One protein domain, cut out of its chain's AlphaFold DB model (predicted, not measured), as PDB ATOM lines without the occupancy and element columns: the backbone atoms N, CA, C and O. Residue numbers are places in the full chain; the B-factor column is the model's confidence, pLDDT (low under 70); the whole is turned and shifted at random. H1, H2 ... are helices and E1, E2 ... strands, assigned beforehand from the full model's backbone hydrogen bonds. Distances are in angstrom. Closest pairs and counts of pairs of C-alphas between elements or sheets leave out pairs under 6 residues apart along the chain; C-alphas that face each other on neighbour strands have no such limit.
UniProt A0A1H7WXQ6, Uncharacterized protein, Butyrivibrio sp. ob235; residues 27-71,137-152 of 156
ATOM      1  N   LEU A  27       9.118 -13.564 -59.818       55.84
ATOM      2  CA  LEU A  27      10.493 -13.151 -59.521       55.84
ATOM      3  C   LEU A  27      11.321 -12.879 -60.779       55.84
ATOM      4  O   LEU A  27      12.150 -11.974 -60.797       55.84
ATOM      5  N   THR A  28      11.066 -13.629 -61.847       55.66
ATOM      6  CA  THR A  28      11.709 -13.440 -63.154       55.66
ATOM      7  C   THR A  28      11.094 -12.267 -63.927       55.66
ATOM      8  O   THR A  28      11.790 -11.605 -64.691       55.66
ATOM      9  N   THR A  29       9.807 -11.964 -63.707       58.78
ATOM     10  CA  THR A  29       9.085 -10.892 -64.418       58.78
ATOM     11  C   THR A  29       9.125  -9.554 -63.670       58.78
ATOM     12  O   THR A  29       9.044  -8.503 -64.302       58.78
ATOM     13  N   ASN A  30       9.260  -9.550 -62.338       66.75
ATOM     14  CA  ASN A  30       9.288  -8.329 -61.532       66.75
ATOM     15  C   ASN A  30      10.381  -8.371 -60.450       66.75
ATOM     16  O   ASN A  30      10.267  -9.073 -59.448       66.75
ATOM     17  N   ARG A  31      11.405  -7.528 -60.626       72.31
ATOM     18  CA  ARG A  31      12.518  -7.354 -59.674       72.31
ATOM     19  C   ARG A  31      12.154  -6.533 -58.431       72.31
ATOM     20  O   ARG A  31      12.983  -6.392 -57.542       72.31
ATOM     21  N   ASN A  32      10.935  -5.998 -58.374       87.12
ATOM     22  CA  ASN A  32      10.426  -5.125 -57.321       87.12
ATOM     23  C   ASN A  32       9.080  -5.669 -56.813       87.12
ATOM     24  O   ASN A  32       8.004  -5.279 -57.282       87.12
ATOM     25  N   ALA A  33       9.129  -6.610 -55.870       86.44
ATOM     26  CA  ALA A  33       7.936  -7.230 -55.301       86.44
ATOM     27  C   ALA A  33       8.018  -7.382 -53.775       86.44
ATOM     28  O   ALA A  33       9.080  -7.630 -53.206       86.44
ATOM     29  N   VAL A  34       6.858  -7.246 -53.126       89.88
ATOM     30  CA  VAL A  34       6.624  -7.654 -51.737       89.88
ATOM     31  C   VAL A  34       5.580  -8.760 -51.749       89.88
ATOM     32  O   VAL A  34       4.566  -8.635 -52.440       89.88
ATOM     33  N   ILE A  35       5.793  -9.803 -50.951       89.25
ATOM     34  CA  ILE A  35       4.767 -10.809 -50.667       89.25
ATOM     35  C   ILE A  35       4.313 -10.717 -49.212       89.25
ATOM     36  O   ILE A  35       5.136 -10.568 -48.309       89.25
ATOM     37  N   VAL A  36       3.001 -10.811 -48.986       93.75
ATOM     38  CA  VAL A  36       2.392 -10.873 -47.651       93.75
ATOM     39  C   VAL A  36       1.675 -12.211 -47.509       93.75
ATOM     40  O   VAL A  36       0.932 -12.609 -48.405       93.75
ATOM     41  N   MET A  37       1.917 -12.924 -46.411       93.44
ATOM     42  CA  MET A  37       1.371 -14.260 -46.168       93.44
ATOM     43  C   MET A  37       0.876 -14.401 -44.734       93.44
ATOM     44  O   MET A  37       1.611 -14.102 -43.792       93.44
ATOM     45  N   ASP A  38      -0.316 -14.964 -44.564       95.00
ATOM     46  CA  ASP A  38      -0.808 -15.366 -43.247       95.00
ATOM     47  C   ASP A  38       0.141 -16.382 -42.608       95.00
ATOM     48  O   ASP A  38       0.613 -17.309 -43.274       95.00
ATOM     49  N   SER A  39       0.430 -16.271 -41.312       95.31
ATOM     50  CA  SER A  39       1.272 -17.264 -40.638       95.31
ATOM     51  C   SER A  39       0.567 -18.606 -40.466       95.31
ATOM     52  O   SER A  39       1.217 -19.654 -40.486       95.31
ATOM     53  N   ASP A  40      -0.762 -18.587 -40.327       93.94
ATOM     54  CA  ASP A  40      -1.598 -19.697 -39.865       93.94
ATOM     55  C   ASP A  40      -1.214 -20.276 -38.495       93.94
ATOM     56  O   ASP A  40      -1.715 -21.332 -38.093       93.94
ATOM     57  N   ILE A  41      -0.358 -19.586 -37.738       95.81
ATOM     58  CA  ILE A  41       0.093 -20.044 -36.429       95.81
ATOM     59  C   ILE A  41      -1.055 -19.902 -35.426       95.81
ATOM     60  O   ILE A  41      -1.573 -18.817 -35.195       95.81
ATOM     61  N   ARG A  42      -1.422 -21.020 -34.790       93.94
ATOM     62  CA  ARG A  42      -2.507 -21.094 -33.792       93.94
ATOM     63  C   ARG A  42      -2.023 -21.123 -32.334       93.94
ATOM     64  O   ARG A  42      -2.836 -21.239 -31.427       93.94
ATOM     65  N   LYS A  43      -0.707 -21.097 -32.081       94.19
ATOM     66  CA  LYS A  43      -0.132 -21.184 -30.722       94.19
ATOM     67  C   LYS A  43       1.296 -20.624 -30.647       94.19
ATOM     68  O   LYS A  43       2.000 -20.699 -31.652       94.19
ATOM     69  N   PRO A  44       1.795 -20.202 -29.465       89.94
ATOM     70  CA  PRO A  44       3.118 -19.579 -29.307       89.94
ATOM     71  C   PRO A  44       4.315 -20.355 -29.873       89.94
ATOM     72  O   PRO A  44       5.286 -19.753 -30.315       89.94
ATOM     73  N   LYS A  45       4.254 -21.690 -29.862       90.62
ATOM     74  CA  LYS A  45       5.308 -22.582 -30.386       90.62
ATOM     75  C   LYS A  45       4.955 -23.189 -31.748       90.62
ATOM     76  O   LYS A  45       5.552 -24.183 -32.158       90.62
ATOM     77  N   GLY A  46       3.926 -22.664 -32.412       90.75
ATOM     78  CA  GLY A  46       3.582 -23.074 -33.765       90.75
ATOM     79  C   GLY A  46       4.659 -22.626 -34.746       90.75
ATOM     80  O   GLY A  46       5.354 -21.638 -34.527       90.75
ATOM     81  N   ARG A  47       4.816 -23.390 -35.823       92.56
ATOM     82  CA  ARG A  47       5.750 -23.082 -36.902       92.56
ATOM     83  C   ARG A  47       4.952 -22.794 -38.160       92.56
ATOM     84  O   ARG A  47       3.919 -23.425 -38.384       92.56
ATOM     85  N   ILE A  48       5.457 -21.881 -38.979       92.62
ATOM     86  CA  ILE A  48       4.974 -21.752 -40.351       92.62
ATOM     87  C   ILE A  48       5.245 -23.046 -41.122       92.62
ATOM     88  O   ILE A  48       6.193 -23.781 -40.832       92.62
ATOM     89  N   ASN A  49       4.375 -23.356 -42.079       88.81
ATOM     90  CA  ASN A  49       4.500 -24.573 -42.870       88.81
ATOM     91  C   ASN A  49       5.717 -24.513 -43.820       88.81
ATOM     92  O   ASN A  49       6.266 -23.445 -44.095       88.81
ATOM     93  N   LYS A  50       6.141 -25.684 -44.321       88.50
ATOM     94  CA  LYS A  50       7.318 -25.815 -45.201       88.50
ATOM     95  C   LYS A  50       7.224 -24.933 -46.442       88.50
ATOM     96  O   LYS A  50       8.206 -24.298 -46.799       88.50
ATOM     97  N   THR A  51       6.039 -24.852 -47.039       82.31
ATOM     98  CA  THR A  51       5.775 -24.026 -48.215       82.31
ATOM     99  C   THR A  51       6.084 -22.556 -47.945       82.31
ATOM    100  O   THR A  51       6.919 -21.987 -48.631       82.31
ATOM    101  N   LYS A  52       5.521 -21.960 -46.886       88.06
ATOM    102  CA  LYS A  52       5.778 -20.559 -46.507       88.06
ATOM    103  C   LYS A  52       7.243 -20.301 -46.166       88.06
ATOM    104  O   LYS A  52       7.755 -19.236 -46.489       88.06
ATOM    105  N   MET A  53       7.922 -21.261 -45.527       90.31
ATOM    106  CA  MET A  53       9.368 -21.154 -45.288       90.31
ATOM    107  C   MET A  53      10.154 -21.106 -46.597       90.31
ATOM    108  O   MET A  53      11.044 -20.274 -46.723       90.31
ATOM    109  N   ARG A  54       9.816 -21.972 -47.561       87.56
ATOM    110  CA  ARG A  54      10.440 -21.999 -48.887       87.56
ATOM    111  C   ARG A  54      10.273 -20.645 -49.585       87.56
ATOM    112  O   ARG A  54      11.281 -19.989 -49.826       87.56
ATOM    113  N   VAL A  55       9.025 -20.173 -49.714       84.12
ATOM    114  CA  VAL A  55       8.679 -18.868 -50.317       84.12
ATOM    115  C   VAL A  55       9.458 -17.721 -49.678       84.12
ATOM    116  O   VAL A  55       9.996 -16.852 -50.359       84.12
ATOM    117  N   ARG A  56       9.520 -17.705 -48.344       89.38
ATOM    118  CA  ARG A  56      10.232 -16.668 -47.604       89.38
ATOM    119  C   ARG A  56      11.720 -16.664 -47.942       89.38
ATOM    120  O   ARG A  56      12.250 -15.611 -48.277       89.38
ATOM    121  N   ASN A  57      12.374 -17.823 -47.856       89.44
ATOM    122  CA  ASN A  57      13.809 -17.949 -48.123       89.44
ATOM    123  C   ASN A  57      14.153 -17.500 -49.546       89.44
ATOM    124  O   ASN A  57      15.220 -16.963 -49.806       89.44
ATOM    125  N   GLU A  58      13.242 -17.742 -50.468       84.62
ATOM    126  CA  GLU A  58      13.359 -17.441 -51.882       84.62
ATOM    127  C   GLU A  58      13.231 -15.955 -52.195       84.62
ATOM    128  O   GLU A  58      14.085 -15.398 -52.881       84.62
ATOM    129  N   PHE A  59      12.239 -15.287 -51.607       87.25
ATOM    130  CA  PHE A  59      12.151 -13.827 -51.649       87.25
ATOM    131  C   PHE A  59      13.379 -13.176 -51.002       87.25
ATOM    132  O   PHE A  59      13.971 -12.275 -51.591       87.25
ATOM    133  N   GLU A  60      13.807 -13.667 -49.834       86.62
ATOM    134  CA  GLU A  60      14.985 -13.143 -49.133       86.62
ATOM    135  C   GLU A  60      16.272 -13.324 -49.965       86.62
ATOM    136  O   GLU A  60      17.059 -12.384 -50.080       86.62
ATOM    137  N   LYS A  61      16.464 -14.483 -50.617       86.69
ATOM    138  CA  LYS A  61      17.583 -14.732 -51.549       86.69
ATOM    139  C   LYS A  61      17.571 -13.797 -52.757       86.69
ATOM    140  O   LYS A  61      18.633 -13.368 -53.197       86.69
ATOM    141  N   ALA A  62      16.389 -13.466 -53.272       83.69
ATOM    142  CA  ALA A  62      16.221 -12.522 -54.372       83.69
ATOM    143  C   ALA A  62      16.375 -11.045 -53.940       83.69
ATOM    144  O   ALA A  62      16.230 -10.147 -54.766       83.69
ATOM    145  N   GLY A  63      16.649 -10.767 -52.658       85.88
ATOM    146  CA  GLY A  63      16.742  -9.402 -52.129       85.88
ATOM    147  C   GLY A  63      15.394  -8.677 -52.058       85.88
ATOM    148  O   GLY A  63      15.360  -7.440 -52.029       85.88
ATOM    149  N   LEU A  64      14.296  -9.439 -52.049       87.75
ATOM    150  CA  LEU A  64      12.919  -8.968 -51.978       87.75
ATOM    151  C   LEU A  64      12.348  -9.142 -50.575       87.75
ATOM    152  O   LEU A  64      12.763 -10.006 -49.800       87.75
ATOM    153  N   TYR A  65      11.337  -8.339 -50.257       90.75
ATOM    154  CA  TYR A  65      10.734  -8.373 -48.936       90.75
ATOM    155  C   TYR A  65       9.570  -9.366 -48.854       90.75
ATOM    156  O   TYR A  65       8.627  -9.341 -49.647       90.75
ATOM    157  N   CYS A  66       9.631 -10.226 -47.840       92.06
ATOM    158  CA  CYS A  66       8.585 -11.174 -47.491       92.06
ATOM    159  C   CYS A  66       8.041 -10.860 -46.093       92.06
ATOM    160  O   CYS A  66       8.758 -10.952 -45.094       92.06
ATOM    161  N   TRP A  67       6.749 -10.558 -46.011       95.38
ATOM    162  CA  TRP A  67       6.030 -10.332 -44.764       95.38
ATOM    163  C   TRP A  67       5.149 -11.535 -44.430       95.38
ATOM    164  O   TRP A  67       4.077 -11.737 -44.991       95.38
ATOM    165  N   VAL A  68       5.592 -12.333 -43.463       95.69
ATOM    166  CA  VAL A  68       4.727 -13.317 -42.805       95.69
ATOM    167  C   VAL A  68       4.059 -12.643 -41.617       95.69
ATOM    168  O   VAL A  68       4.762 -12.086 -40.771       95.69
ATOM    169  N   THR A  69       2.731 -12.691 -41.536       96.94
ATOM    170  CA  THR A  69       1.994 -12.022 -40.461       96.94
ATOM    171  C   THR A  69       2.443 -12.517 -39.081       96.94
ATOM    172  O   THR A  69       2.755 -13.687 -38.869       96.94
ATOM    173  N   LYS A  70       2.516 -11.617 -38.101       96.75
ATOM    174  CA  LYS A  70       2.799 -11.980 -36.705       96.75
ATOM    175  C   LYS A  70       1.564 -12.552 -36.022       96.75
ATOM    176  O   LYS A  70       1.715 -13.365 -35.105       96.75
ATOM    177  N   GLY A  71       0.383 -12.116 -36.459       96.81
ATOM    178  CA  GLY A  71      -0.901 -12.725 -36.134       96.81
ATOM    179  C   GLY A  71      -1.110 -14.030 -36.898       96.81
ATOM    180  O   GLY A  71      -0.273 -14.417 -37.715       96.81
ATOM    181  N   LEU A 137       2.681  -4.351 -37.004       97.38
ATOM    182  CA  LEU A 137       2.071  -3.695 -38.160       97.38
ATOM    183  C   LEU A 137       2.891  -2.490 -38.604       97.38
ATOM    184  O   LEU A 137       3.233  -2.377 -39.777       97.38
ATOM    185  N   LYS A 138       3.232  -1.612 -37.651       97.00
ATOM    186  CA  LYS A 138       4.020  -0.404 -37.909       97.00
ATOM    187  C   LYS A 138       5.333  -0.751 -38.604       97.00
ATOM    188  O   LYS A 138       5.633  -0.204 -39.659       97.00
ATOM    189  N   ASP A 139       6.089  -1.681 -38.026       97.38
ATOM    190  CA  ASP A 139       7.408  -2.057 -38.532       97.38
ATOM    191  C   ASP A 139       7.310  -2.713 -39.910       97.38
ATOM    192  O   ASP A 139       8.126  -2.433 -40.787       97.38
ATOM    193  N   SER A 140       6.300  -3.557 -40.125       96.25
ATOM    194  CA  SER A 140       6.078  -4.227 -41.408       96.25
ATOM    195  C   SER A 140       5.660  -3.246 -42.503       96.25
ATOM    196  O   SER A 140       6.245  -3.254 -43.583       96.25
ATOM    197  N   VAL A 141       4.723  -2.335 -42.222       96.00
ATOM    198  CA  VAL A 141       4.309  -1.287 -43.172       96.00
ATOM    199  C   VAL A 141       5.469  -0.344 -43.491       96.00
ATOM    200  O   VAL A 141       5.668  -0.006 -44.656       96.00
ATOM    201  N   LEU A 142       6.277   0.037 -42.495       96.69
ATOM    202  CA  LEU A 142       7.472   0.852 -42.722       96.69
ATOM    203  C   LEU A 142       8.492   0.135 -43.611       96.69
ATOM    204  O   LEU A 142       9.037   0.757 -44.518       96.69
ATOM    205  N   LYS A 143       8.722  -1.169 -43.414       96.12
ATOM    206  CA  LYS A 143       9.589  -1.960 -44.305       96.12
ATOM    207  C   LYS A 143       9.069  -1.957 -45.738       96.12
ATOM    208  O   LYS A 143       9.841  -1.669 -46.645       96.12
ATOM    209  N   VAL A 144       7.770  -2.184 -45.945       95.25
ATOM    210  CA  VAL A 144       7.157  -2.096 -47.284       95.25
ATOM    211  C   VAL A 144       7.340  -0.701 -47.887       95.25
ATOM    212  O   VAL A 144       7.723  -0.584 -49.047       95.25
ATOM    213  N   TYR A 145       7.116   0.359 -47.107       95.12
ATOM    214  CA  TYR A 145       7.334   1.735 -47.551       95.12
ATOM    215  C   TYR A 145       8.783   1.974 -48.000       95.12
ATOM    216  O   TYR A 145       9.005   2.534 -49.073       95.12
ATOM    217  N   PHE A 146       9.769   1.524 -47.219       94.81
ATOM    218  CA  PHE A 146      11.180   1.681 -47.570       94.81
ATOM    219  C   PHE A 146      11.577   0.872 -48.806       94.81
ATOM    220  O   PHE A 146      12.343   1.379 -49.621       94.81
ATOM    221  N   GLU A 147      11.024  -0.326 -49.000       93.06
ATOM    222  CA  GLU A 147      11.210  -1.091 -50.240       93.06
ATOM    223  C   GLU A 147      10.649  -0.342 -51.451       93.06
ATOM    224  O   GLU A 147      11.349  -0.161 -52.447       93.06
ATOM    225  N   ILE A 148       9.428   0.192 -51.343       92.44
ATOM    226  CA  ILE A 148       8.813   0.985 -52.414       92.44
ATOM    227  C   ILE A 148       9.644   2.239 -52.713       92.44
ATOM    228  O   ILE A 148       9.858   2.562 -53.882       92.44
ATOM    229  N   LYS A 149      10.155   2.933 -51.689       93.00
ATOM    230  CA  LYS A 149      11.053   4.084 -51.872       93.00
ATOM    231  C   LYS A 149      12.378   3.687 -52.522       93.00
ATOM    232  O   LYS A 149      12.834   4.391 -53.417       93.00
ATOM    233  N   ARG A 150      12.967   2.550 -52.137       91.00
ATOM    234  CA  ARG A 150      14.186   2.007 -52.762       91.00
ATOM    235  C   ARG A 150      13.988   1.748 -54.255       91.00
ATOM    236  O   ARG A 150      14.897   1.998 -55.038       91.00
ATOM    237  N   TRP A 151      12.810   1.272 -54.649       90.19
ATOM    238  CA  TRP A 151      12.469   1.024 -56.052       90.19
ATOM    239  C   TRP A 151      12.200   2.298 -56.859       90.19
ATOM    240  O   TRP A 151      12.312   2.260 -58.081       90.19
ATOM    241  N   ASN A 152      11.881   3.415 -56.194       88.88
ATOM    242  CA  ASN A 152      11.526   4.693 -56.817       88.88
ATOM    243  C   ASN A 152      12.412   5.846 -56.294       88.88
ATOM    244  O   ASN A 152      11.910   6.768 -55.647       88.88
TER     245      ASN A 152
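AT A GLANCE: This is residues 27 to 71 and 137 to 152 of the 156 residues of an uncharacterized protein of Butyrivibrio sp. ob235 (UniProt A0A1H7WXQ6). A short ribbon of two parallel strands, E1 and E2, runs through the middle, with helix H1 over one side of it and the longer helix H2 over the other. Residues 38 to 49 make a long loop at one end, between E1 and H1. The 61 printed residues hold two named strands and two named helices in the order E1, H1, E2, H2, and the class is mixed, helices and strands. The whole is only just compact, close to loose, with a radius of gyration of the C-alphas of 12.6 A, and it is flat, spanning 39 by 27 by 13 A.

IN THESE COORDINATES: Find C-alpha 34 at (6.624, -7.654, -51.737), where E1 begins, residues 34 to 37. Next comes H1, residues 50 to 61, 16.4 A long, then E2, residues 65 to 68. Past the cut, H2, residues 137 to 151, runs 21.2 A to C-alpha 151 at (12.469, 1.024, -56.052).

HOW THE PARTS SIT: Look first at E1 and E2, parallel neighbours at 11 degrees; N 37 and O 67 are 2.8 A apart, within hydrogen-bond range. E1, H1 and E2 form a strand-helix-strand unit, two parallel neighbour strands with a helix between, and its crossover is right-handed. The closest C-alphas of H1 and E2, Arg 56 and Cys 66, are 5.7 A apart. Those of E2 and H2, Trp 67 and Ser 140, are 7.0 A apart. H1 and H2 are apart. In both helices every O i to N i+4 pair is within hydrogen-bond range.

THE WHOLE: The C-alphas of Lys 43 and Asn 152, the two farthest apart, are 38.6 A apart. Residues 72 to 136 are not printed, and C-alphas 71 and 137 are 9.7 A apart across this cut. The link from E1 to H1 is long, and that from H1 to E2 is tight. Look for low confidence at residues 27 to 30, with pLDDT under 70.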